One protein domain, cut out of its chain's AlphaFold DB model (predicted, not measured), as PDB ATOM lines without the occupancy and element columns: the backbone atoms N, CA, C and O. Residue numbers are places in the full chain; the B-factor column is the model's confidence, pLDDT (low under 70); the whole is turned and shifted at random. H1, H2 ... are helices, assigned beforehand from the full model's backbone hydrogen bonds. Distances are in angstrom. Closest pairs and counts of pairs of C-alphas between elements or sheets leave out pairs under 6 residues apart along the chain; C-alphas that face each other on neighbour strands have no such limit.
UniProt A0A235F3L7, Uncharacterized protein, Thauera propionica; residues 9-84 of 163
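Overview. This is residues 9 to 84 of the 163 residues of an uncharacterized protein of Thauera propionica (UniProt A0A235F3L7). Two long helices, H2 and H4, meet near their ends as a V, with H3 set crosswise between the two arms. Short H1 folds back on the beginning of H2 as a hairpin and reaches H3, while residues 74 to 84, mostly the far part of H4, stick out. The printed part has 76 residues with four named helices, H1 to H4 in chain order, and no named strand; the class is all helix. It is compact, with a radius of gyration of the C-alphas of 13.1 A and spans of 38 by 30 by 20 A.

Along the chain. H1, residues 9 to 15, begins at C-alpha 9 (-12.449, 29.565, 189.086) and is 10.1 A long. H2, residues 19 to 35, measures 24.8 A. H3, residues 46 to 57, measures 16.9 A. H4, residues 63 to 82, measures 29.2 A and ends at C-alpha 82 (-41.241, 33.283, 201.348).

Arrangement. H1 and H2 form a helical hairpin and touch, at a shallow tilt of 18 degrees, opposite ways; their closest C-alphas, Ala 13 and Leu 19, are 4.6 A apart. H1 and H3 only just touch, with 3 pairs of C-alphas within 8 A, the closest being Ile 9 and Leu 54 at 5.5 A. H2 and H3 are close but not clearly touching, about perpendicular at 79 degrees, with closest C-alphas Ala 26 and Ile 51 at 6.5 A. H3 touches residues 65 to 69 of H4 at a steep tilt of 58 degrees, with closest C-alphas Ala 52 and Phe 69 at 7.1 A. H2 and H4 touch only at their ends, where the closest C-alphas, Trp 33 and Ala 65, are 5.9 A apart. H1 and H4 are apart. Every O i to N i+4 pair is within hydrogen-bond range in H1 and H3, against 12 of 13 in H2 and 14 of 16 in H4.

Size, cuts and confidence. The C-alphas farthest apart, Asp 20 and Glu 84, are 39.0 A apart. The printed part has no cut and no long link. Its mean pLDDT is 87.4, and residue 84 is under 70.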
ATOM      1  N   ILE A   9     -13.012  29.855 187.760       93.25
ATOM      2  CA  ILE A   9     -12.449  29.565 189.086       93.25
ATOM      3  C   ILE A   9     -11.001  30.043 189.222       93.25
ATOM      4  O   ILE A   9     -10.654  30.670 190.221       93.25
ATOM      5  N   TRP A  10     -10.182  29.859 188.183       94.75
ATOM      6  CA  TRP A  10      -8.798  30.330 188.172       94.75
ATOM      7  C   TRP A  10      -8.742  31.852 188.272       94.75
ATOM      8  O   TRP A  10      -8.050  32.403 189.125       94.75
ATOM      9  N   ARG A  11      -9.533  32.554 187.450       92.00
ATOM     10  CA  ARG A  11      -9.583  34.027 187.466       92.00
ATOM     11  C   ARG A  11     -10.086  34.565 188.801       92.00
ATOM     12  O   ARG A  11      -9.598  35.590 189.269       92.00
ATOM     13  N   PHE A  12     -11.063  33.886 189.396       91.06
ATOM     14  CA  PHE A  12     -11.610  34.248 190.697       91.06
ATOM     15  C   PHE A  12     -10.560  34.098 191.806       91.06
ATOM     16  O   PHE A  12     -10.350  35.038 192.570       91.06
ATOM     17  N   ALA A  13      -9.842  32.974 191.829       89.00
ATOM     18  CA  ALA A  13      -8.768  32.719 192.785       89.00
ATOM     19  C   ALA A  13      -7.567  33.661 192.604       89.00
ATOM     20  O   ALA A  13      -7.009  34.145 193.588       89.00
ATOM     21  N   TYR A  14      -7.220  33.995 191.358       87.25
ATOM     22  CA  TYR A  14      -6.149  34.942 191.041       87.25
ATOM     23  C   TYR A  14      -6.439  36.346 191.586       87.25
ATOM     24  O   TYR A  14      -5.589  36.952 192.232       87.25
ATOM     25  N   VAL A  15      -7.655  36.864 191.378       87.81
ATOM     26  CA  VAL A  15      -8.052  38.196 191.880       87.81
ATOM     27  C   VAL A  15      -8.085  38.246 193.411       87.81
ATOM     28  O   VAL A  15      -7.877  39.311 193.992       87.81
ATOM     29  N   ALA A  16      -8.346  37.113 194.060       82.56
ATOM     30  CA  ALA A  16      -8.369  36.995 195.511       82.56
ATOM     31  C   ALA A  16      -6.995  36.714 196.142       82.56
ATOM     32  O   ALA A  16      -6.925  36.641 197.368       82.56
ATOM     33  N   ASP A  17      -5.935  36.558 195.339       88.19
ATOM     34  CA  ASP A  17      -4.600  36.140 195.792       88.19
ATOM     35  C   ASP A  17      -4.640  34.817 196.588       88.19
ATOM     36  O   ASP A  17      -4.060  34.671 197.662       88.19
ATOM     37  N   ARG A  18      -5.436  33.859 196.092       89.69
ATOM     38  CA  ARG A  18      -5.708  32.551 196.721       89.69
ATOM     39  C   ARG A  18      -5.677  31.404 195.714       89.69
ATOM     40  O   ARG A  18      -6.464  30.467 195.810       89.69
ATOM     41  N   LEU A  19      -4.806  31.516 194.710       88.56
ATOM     42  CA  LEU A  19      -4.765  30.596 193.576       88.56
ATOM     43  C   LEU A  19      -4.647  29.134 194.033       88.56
ATOM     44  O   LEU A  19      -5.535  28.340 193.747       88.56
ATOM     45  N   ASP A  20      -3.610  28.807 194.796       87.69
ATOM     46  CA  ASP A  20      -3.319  27.420 195.165       87.69
ATOM     47  C   ASP A  20      -4.411  26.825 196.067       87.69
ATOM     48  O   ASP A  20      -4.941  25.756 195.770       87.69
ATOM     49  N   ASP A  21      -4.819  27.558 197.107       89.75
ATOM     50  CA  ASP A  21      -5.832  27.112 198.071       89.75
ATOM     51  C   ASP A  21      -7.177  26.810 197.398       89.75
ATOM     52  O   ASP A  21      -7.810  25.786 197.658       89.75
ATOM     53  N   TRP A  22      -7.654  27.725 196.549       93.25
ATOM     54  CA  TRP A  22      -8.994  27.620 195.975       93.25
ATOM     55  C   TRP A  22      -9.045  26.646 194.811       93.25
ATOM     56  O   TRP A  22     -10.065  25.979 194.637       93.25
ATOM     57  N   LEU A  23      -7.969  26.547 194.026       93.19
ATOM     58  CA  LEU A  23      -7.883  25.544 192.973       93.19
ATOM     59  C   LEU A  23      -7.804  24.141 193.572       93.19
ATOM     60  O   LEU A  23      -8.566  23.279 193.143       93.19
ATOM     61  N   LEU A  24      -6.977  23.929 194.603       93.12
ATOM     62  CA  LEU A  24      -6.904  22.642 195.296       93.12
ATOM     63  C   LEU A  24      -8.262  22.257 195.892       93.12
ATOM     64  O   LEU A  24      -8.752  21.157 195.650       93.12
ATOM     65  N   TYR A  25      -8.917  23.194 196.584       93.50
ATOM     66  CA  TYR A  25     -10.248  22.967 197.145       93.50
ATOM     67  C   TYR A  25     -11.286  22.621 196.069       93.50
ATOM     68  O   TYR A  25     -12.081  21.694 196.231       93.50
ATOM     69  N   ALA A  26     -11.280  23.336 194.942       93.81
ATOM     70  CA  ALA A  26     -12.180  23.048 193.834       93.81
ATOM     71  C   ALA A  26     -11.905  21.669 193.210       93.81
ATOM     72  O   ALA A  26     -12.853  20.975 192.842       93.81
ATOM     73  N   GLU A  27     -10.642  21.239 193.118       94.25
ATOM     74  CA  GLU A  27     -10.295  19.902 192.628       94.25
ATOM     75  C   GLU A  27     -10.800  18.806 193.570       94.25
ATOM     76  O   GLU A  27     -11.387  17.828 193.103       94.25
ATOM     77  N   GLU A  28     -10.627  18.984 194.882       93.38
ATOM     78  CA  GLU A  28     -11.149  18.065 195.899       93.38
ATOM     79  C   GLU A  28     -12.675  17.945 195.814       93.38
ATOM     80  O   GLU A  28     -13.211  16.835 195.846       93.38
ATOM     81  N   LEU A  29     -13.382  19.066 195.640       92.56
ATOM     82  CA  LEU A  29     -14.836  19.068 195.470       92.56
ATOM     83  C   LEU A  29     -15.269  18.358 194.188       92.56
ATOM     84  O   LEU A  29     -16.179  17.535 194.236       92.56
ATOM     85  N   VAL A  30     -14.612  18.618 193.053       93.75
ATOM     86  CA  VAL A  30     -14.918  17.930 191.787       93.75
ATOM     87  C   VAL A  30     -14.724  16.424 191.932       93.75
ATOM     88  O   VAL A  30     -15.601  15.659 191.533       93.75
ATOM     89  N   GLN A  31     -13.613  15.989 192.534       92.88
ATOM     90  CA  GLN A  31     -13.356  14.569 192.774       92.88
ATOM     91  C   GLN A  31     -14.425  13.962 193.680       92.88
ATOM     92  O   GLN A  31     -15.040  12.962 193.311       92.88
ATOM     93  N   LYS A  32     -14.701  14.602 194.819       92.25
ATOM     94  CA  LYS A  32     -15.705  14.146 195.779       92.25
ATOM     95  C   LYS A  32     -17.089  14.041 195.138       92.25
ATOM     96  O   LYS A  32     -17.730  13.002 195.233       92.25
ATOM     97  N   TRP A  33     -17.544  15.077 194.445       93.06
ATOM     98  CA  TRP A  33     -18.878  15.084 193.853       93.06
ATOM     99  C   TRP A  33     -19.002  14.163 192.641       93.06
ATOM    100  O   TRP A  33     -20.090  13.664 192.376       93.06
ATOM    101  N   SER A  34     -17.910  13.896 191.919       91.00
ATOM    102  CA  SER A  34     -17.933  12.985 190.767       91.00
ATOM    103  C   SER A  34     -18.255  11.532 191.129       91.00
ATOM    104  O   SER A  34     -18.741  10.798 190.272       91.00
ATOM    105  N   ILE A  35     -18.011  11.129 192.381       91.50
ATOM    106  CA  ILE A  35     -18.256   9.765 192.874       91.50
ATOM    107  C   ILE A  35     -19.520   9.640 193.731       91.50
ATOM    108  O   ILE A  35     -19.952   8.524 194.005       91.50
ATOM    109  N   GLN A  36     -20.094  10.760 194.170       89.31
ATOM    110  CA  GLN A  36     -21.298  10.784 194.999       89.31
ATOM    111  C   GLN A  36     -22.565  10.766 194.143       89.31
ATOM    112  O   GLN A  36     -22.606  11.345 193.052       89.31
ATOM    113  N   ASP A  37     -23.624  10.143 194.664       87.56
ATOM    114  CA  ASP A  37     -24.952  10.295 194.074       87.56
ATOM    115  C   ASP A  37     -25.473  11.721 194.301       87.56
ATOM    116  O   ASP A  37     -25.126  12.391 195.277       87.56
ATOM    117  N   LYS A  38     -26.350  12.196 193.412       78.94
ATOM    118  CA  LYS A  38     -26.940  13.539 193.509       78.94
ATOM    119  C   LYS A  38     -27.606  13.816 194.865       78.94
ATOM    120  O   LYS A  38     -27.607  14.959 195.301       78.94
ATOM    121  N   ASN A  39     -28.157  12.796 195.526       81.94
ATOM    122  CA  ASN A  39     -28.851  12.963 196.806       81.94
ATOM    123  C   ASN A  39     -27.892  13.027 198.009       81.94
ATOM    124  O   ASN A  39     -28.322  13.343 199.113       81.94
ATOM    125  N   GLU A  40     -26.609  12.717 197.809       82.44
ATOM    126  CA  GLU A  40     -25.571  12.705 198.851       82.44
ATOM    127  C   GLU A  40     -24.699  13.969 198.826       82.44
ATOM    128  O   GLU A  40     -23.861  14.184 199.708       82.44
ATOM    129  N   ILE A  41     -24.857  14.799 197.793       85.88
ATOM    130  CA  ILE A  41     -24.087  16.026 197.626       85.88
ATOM    131  C   ILE A  41     -24.738  17.130 198.454       85.88
ATOM    132  O   ILE A  41     -25.726  17.746 198.057       85.88
ATOM    133  N   GLU A  42     -24.135  17.415 199.603       81.75
ATOM    134  CA  GLU A  42     -24.498  18.554 200.439       81.75
ATOM    135  C   GLU A  42     -23.569  19.743 200.170       81.75
ATOM    136  O   GLU A  42     -22.355  19.673 200.382       81.75
ATOM    137  N   LEU A  43     -24.149  20.861 199.734       81.50
ATOM    138  CA  LEU A  43     -23.459  22.145 199.599       81.50
ATOM    139  C   LEU A  43     -23.537  22.881 200.940       81.50
ATOM    140  O   LEU A  43     -24.419  23.706 201.161       81.50
ATOM    141  N   GLN A  44     -22.657  22.509 201.870       71.44
ATOM    142  CA  GLN A  44     -22.742  22.944 203.268       71.44
ATOM    143  C   GLN A  44     -22.265  24.384 203.485       71.44
ATOM    144  O   GLN A  44     -22.706  25.038 204.429       71.44
ATOM    145  N   LYS A  45     -21.341  24.875 202.655       79.56
ATOM    146  CA  LYS A  45     -20.769  26.217 202.799       79.56
ATOM    147  C   LYS A  45     -21.230  27.122 201.666       79.56
ATOM    148  O   LYS A  45     -21.251  26.711 200.510       79.56
ATOM    149  N   ASP A  46     -21.426  28.403 201.971       82.00
ATOM    150  CA  ASP A  46     -21.629  29.450 200.957       82.00
ATOM    151  C   ASP A  46     -20.534  29.416 199.884       82.00
ATOM    152  O   ASP A  46     -20.778  29.653 198.702       82.00
ATOM    153  N   PHE A  47     -19.309  29.078 200.291       86.69
ATOM    154  CA  PHE A  47     -18.195  28.952 199.366       86.69
ATOM    155  C   PHE A  47     -18.356  27.768 198.401       86.69
ATOM    156  O   PHE A  47     -17.991  27.903 197.239       86.69
ATOM    157  N   ASP A  48     -18.977  26.661 198.812       87.25
ATOM    158  CA  ASP A  48     -19.243  25.516 197.931       87.25
ATOM    159  C   ASP A  48     -20.218  25.911 196.816       87.25
ATOM    160  O   ASP A  48     -20.023  25.529 195.664       87.25
ATOM    161  N   LEU A  49     -21.213  26.751 197.129       87.75
ATOM    162  CA  LEU A  49     -22.123  27.336 196.137       87.75
ATOM    163  C   LEU A  49     -21.384  28.253 195.157       87.75
ATOM    164  O   LEU A  49     -21.674  28.234 193.958       87.75
ATOM    165  N   VAL A  50     -20.417  29.042 195.639       89.44
ATOM    166  CA  VAL A  50     -19.568  29.884 194.781       89.44
ATOM    167  C   VAL A  50     -18.730  29.016 193.842       89.44
ATOM    168  O   VAL A  50     -18.750  29.250 192.633       89.44
ATOM    169  N   ILE A  51     -18.045  27.995 194.365       92.50
ATOM    170  CA  ILE A  51     -17.242  27.068 193.557       92.50
ATOM    171  C   ILE A  51     -18.125  26.343 192.537       92.50
ATOM    172  O   ILE A  51     -17.817  26.369 191.347       92.50
ATOM    173  N   ALA A  52     -19.258  25.778 192.960       92.56
ATOM    174  CA  ALA A  52     -20.193  25.091 192.073       92.56
ATOM    175  C   ALA A  52     -20.709  26.012 190.955       92.56
ATOM    176  O   ALA A  52     -20.738  25.611 189.794       92.56
ATOM    177  N   SER A  53     -21.021  27.275 191.268       93.38
ATOM    178  CA  SER A  53     -21.441  28.272 190.271       93.38
ATOM    179  C   SER A  53     -20.348  28.567 189.238       93.38
ATOM    180  O   SER A  53     -20.636  28.711 188.047       93.38
ATOM    181  N   LEU A  54     -19.091  28.675 189.681       94.19
ATOM    182  CA  LEU A  54     -17.943  28.923 188.803       94.19
ATOM    183  C   LEU A  54     -17.656  27.712 187.911       94.19
ATOM    184  O   LEU A  54     -17.449  27.884 186.714       94.19
ATOM    185  N   LEU A  55     -17.715  26.500 188.465       94.25
ATOM    186  CA  LEU A  55     -17.552  25.256 187.711       94.25
ATOM    187  C   LEU A  55     -18.684  25.054 186.697       94.25
ATOM    188  O   LEU A  55     -18.421  24.674 185.558       94.25
ATOM    189  N   LEU A  56     -19.932  25.353 187.075       94.81
ATOM    190  CA  LEU A  56     -21.091  25.260 186.185       94.81
ATOM    191  C   LEU A  56     -20.933  26.182 184.972       94.81
ATOM    192  O   LEU A  56     -21.230  25.784 183.848       94.81
ATOM    193  N   LYS A  57     -20.431  27.403 185.191       92.94
ATOM    194  CA  LYS A  57     -20.213  28.395 184.132       92.94
ATOM    195  C   LYS A  57     -19.275  27.895 183.029       92.94
ATOM    196  O   LYS A  57     -19.501  28.224 181.867       92.94
ATOM    197  N   ASP A  58     -18.260  27.120 183.393       94.12
ATOM    198  CA  ASP A  58     -17.279  26.574 182.451       94.12
ATOM    199  C   ASP A  58     -17.615  25.137 182.006       94.12
ATOM    200  O   ASP A  58     -16.834  24.517 181.288       94.12
ATOM    201  N   GLY A  59     -18.763  24.584 182.423       92.88
ATOM    202  CA  GLY A  59     -19.150  23.203 182.114       92.88
ATOM    203  C   GLY A  59     -18.295  22.140 182.814       92.88
ATOM    204  O   GLY A  59     -18.235  21.003 182.356       92.88
ATOM    205  N   LEU A  60     -17.630  22.503 183.914       94.19
ATOM    206  CA  LEU A  60     -16.738  21.637 184.694       94.19
ATOM    207  C   LEU A  60     -17.420  21.007 185.916       94.19
ATOM    208  O   LEU A  60     -16.809  20.199 186.613       94.19
ATOM    209  N   LEU A  61     -18.670  21.381 186.203       93.88
ATOM    210  CA  LEU A  61     -19.422  20.814 187.318       93.88
ATOM    211  C   LEU A  61     -19.861  19.375 186.978       93.88
ATOM    212  O   LEU A  61     -20.514  19.176 185.946       93.88
ATOM    213  N   PRO A  62     -19.534  18.363 187.811       92.44
ATOM    214  CA  PRO A  62     -19.959  16.988 187.572       92.44
ATOM    215  C   PRO A  62     -21.479  16.858 187.430       92.44
ATOM    216  O   PRO A  62     -22.244  17.572 188.079       92.44
ATOM    217  N   ALA A  63     -21.933  15.910 186.608       89.38
ATOM    218  CA  ALA A  63     -23.358  15.725 186.327       89.38
ATOM    219  C   ALA A  63     -24.195  15.426 187.587       89.38
ATOM    220  O   ALA A  63     -25.310  15.930 187.711       89.38
ATOM    221  N   SER A  64     -23.642  14.661 188.531       86.56
ATOM    222  CA  SER A  64     -24.225  14.414 189.857       86.56
ATOM    223  C   SER A  64     -24.423  15.715 190.645       86.56
ATOM    224  O   SER A  64     -25.501  15.955 191.189       86.56
ATOM    225  N   ALA A  65     -23.420  16.597 190.635       89.31
ATOM    226  CA  ALA A  65     -23.445  17.886 191.323       89.31
ATOM    227  C   ALA A  65     -24.369  18.917 190.664       89.31
ATOM    228  O   ALA A  65     -24.904  19.772 191.364       89.31
ATOM    229  N   ASN A  66     -24.595  18.842 189.348       88.81
ATOM    230  CA  ASN A  66     -25.516  19.749 188.651       88.81
ATOM    231  C   ASN A  66     -26.934  19.678 189.227       88.81
ATOM    232  O   ASN A  66     -27.562  20.715 189.444       88.81
ATOM    233  N   ALA A  67     -27.431  18.463 189.479       85.62
ATOM    234  CA  ALA A  67     -28.763  18.265 190.045       85.62
ATOM    235  C   ALA A  67     -28.838  18.803 191.482       85.62
ATOM    236  O   ALA A  67     -29.693  19.632 191.775       85.62
ATOM    237  N   ALA A  68     -27.882  18.418 192.335       86.75
ATOM    238  CA  ALA A  68     -27.819  18.878 193.722       86.75
ATOM    239  C   ALA A  68     -27.707  20.409 193.833       86.75
ATOM    240  O   ALA A  68     -28.374  21.040 194.652       86.75
ATOM    241  N   PHE A  69     -26.899  21.028 192.968       90.38
ATOM    242  CA  PHE A  69     -26.768  22.480 192.897       90.38
ATOM    243  C   PHE A  69     -28.077  23.157 192.476       90.38
ATOM    244  O   PHE A  69     -28.469  24.153 193.083       90.38
ATOM    245  N   ALA A  70     -28.777  22.619 191.473       88.44
ATOM    246  CA  ALA A  70     -30.069  23.151 191.050       88.44
ATOM    247  C   ALA A  70     -31.110  23.080 192.179       88.44
ATOM    248  O   ALA A  70     -31.787  24.074 192.443       88.44
ATOM    249  N   ASP A  71     -31.186  21.949 192.884       85.81
ATOM    250  CA  ASP A  71     -32.099  21.763 194.015       85.81
ATOM    251  C   ASP A  71     -31.780  22.734 195.164       85.81
ATOM    252  O   ASP A  71     -32.684  23.362 195.726       85.81
ATOM    253  N   ALA A  72     -30.494  22.945 195.465       85.62
ATOM    254  CA  ALA A  72     -30.054  23.919 196.461       85.62
ATOM    255  C   ALA A  72     -30.458  25.354 196.081       85.62
ATOM    256  O   ALA A  72     -31.033  26.075 196.898       85.62
ATOM    257  N   VAL A  73     -30.227  25.763 194.829       86.12
ATOM    258  CA  VAL A  73     -30.609  27.098 194.340       86.12
ATOM    259  C   VAL A  73     -32.127  27.289 194.371       86.12
ATOM    260  O   VAL A  73     -32.598  28.343 194.796       86.12
ATOM    261  N   LEU A  74     -32.906  26.284 193.964       85.75
ATOM    262  CA  LEU A  74     -34.369  26.342 194.019       85.75
ATOM    263  C   LEU A  74     -34.880  26.477 195.458       85.75
ATOM    264  O   LEU A  74     -35.783  27.278 195.707       85.75
ATOM    265  N   SER A  75     -34.280  25.753 196.406       82.69
ATOM    266  CA  SER A  75     -34.596  25.861 197.833       82.69
ATOM    267  C   SER A  75     -34.325  27.270 198.370       82.69
ATOM    268  O   SER A  75     -35.185  27.861 199.024       82.69
ATOM    269  N   GLU A  76     -33.179  27.864 198.027       82.12
ATOM    270  CA  GLU A  76     -32.850  29.235 198.435       82.12
ATOM    271  C   GLU A  76     -33.762  30.283 197.785       82.12
ATOM    272  O   GLU A  76     -34.199  31.219 198.455       82.12
ATOM    273  N   ILE A  77     -34.139  30.109 196.513       80.50
ATOM    274  CA  ILE A  77     -35.132  30.971 195.853       80.50
ATOM    275  C   ILE A  77     -36.486  30.870 196.563       80.50
ATOM    276  O   ILE A  77     -37.118  31.899 196.802       80.50
ATOM    277  N   ALA A  78     -36.928  29.664 196.925       78.69
ATOM    278  CA  ALA A  78     -38.185  29.461 197.639       78.69
ATOM    279  C   ALA A  78     -38.167  30.131 199.024       78.69
ATOM    280  O   ALA A  78     -39.122  30.824 199.382       78.69
ATOM    281  N   LYS A  79     -37.063  30.004 199.774       78.56
ATOM    282  CA  LYS A  79     -36.868  30.704 201.056       78.56
ATOM    283  C   LYS A  79     -36.853  32.222 200.880       78.56
ATOM    284  O   LYS A  79     -37.483  32.935 201.657       78.56
ATOM    285  N   ALA A  80     -36.158  32.733 199.866       74.38
ATOM    286  CA  ALA A  80     -36.112  34.163 199.572       74.38
ATOM    287  C   ALA A  80     -37.502  34.706 199.201       74.38
ATOM    288  O   ALA A  80     -37.907  35.749 199.710       74.38
ATOM    289  N   ALA A  81     -38.258  33.970 198.380       74.56
ATOM    290  CA  ALA A  81     -39.625  34.317 198.007       74.56
ATOM    291  C   ALA A  81     -40.567  34.334 199.220       74.56
ATOM    292  O   ALA A  81     -41.338  35.279 199.372       74.56
ATOM    293  N   ALA A  82     -40.464  33.340 200.108       74.88
ATOM    294  CA  ALA A  82     -41.241  33.283 201.348       74.88
ATOM    295  C   ALA A  82     -40.934  34.452 202.302       74.88
ATOM    296  O   ALA A  82     -41.811  34.895 203.035       74.88
ATOM    297  N   ASN A  83     -39.708  34.976 202.261       70.12
ATOM    298  CA  ASN A  83     -39.268  36.105 203.080       70.12
ATOM    299  C   ASN A  83     -39.458  37.476 202.400       70.12
ATOM    300  O   ASN A  83     -38.889  38.460 202.869       70.12
ATOM    301  N   GLU A  84     -40.178  37.548 201.269       60.50
ATOM    302  CA  GLU A  84     -40.295  38.748 200.416       60.50
ATOM    303  C   GLU A  84     -38.937  39.386 200.058       60.50
ATOM    304  O   GLU A  84     -38.841  40.561 199.680       60.50
TER     305      GLU A  84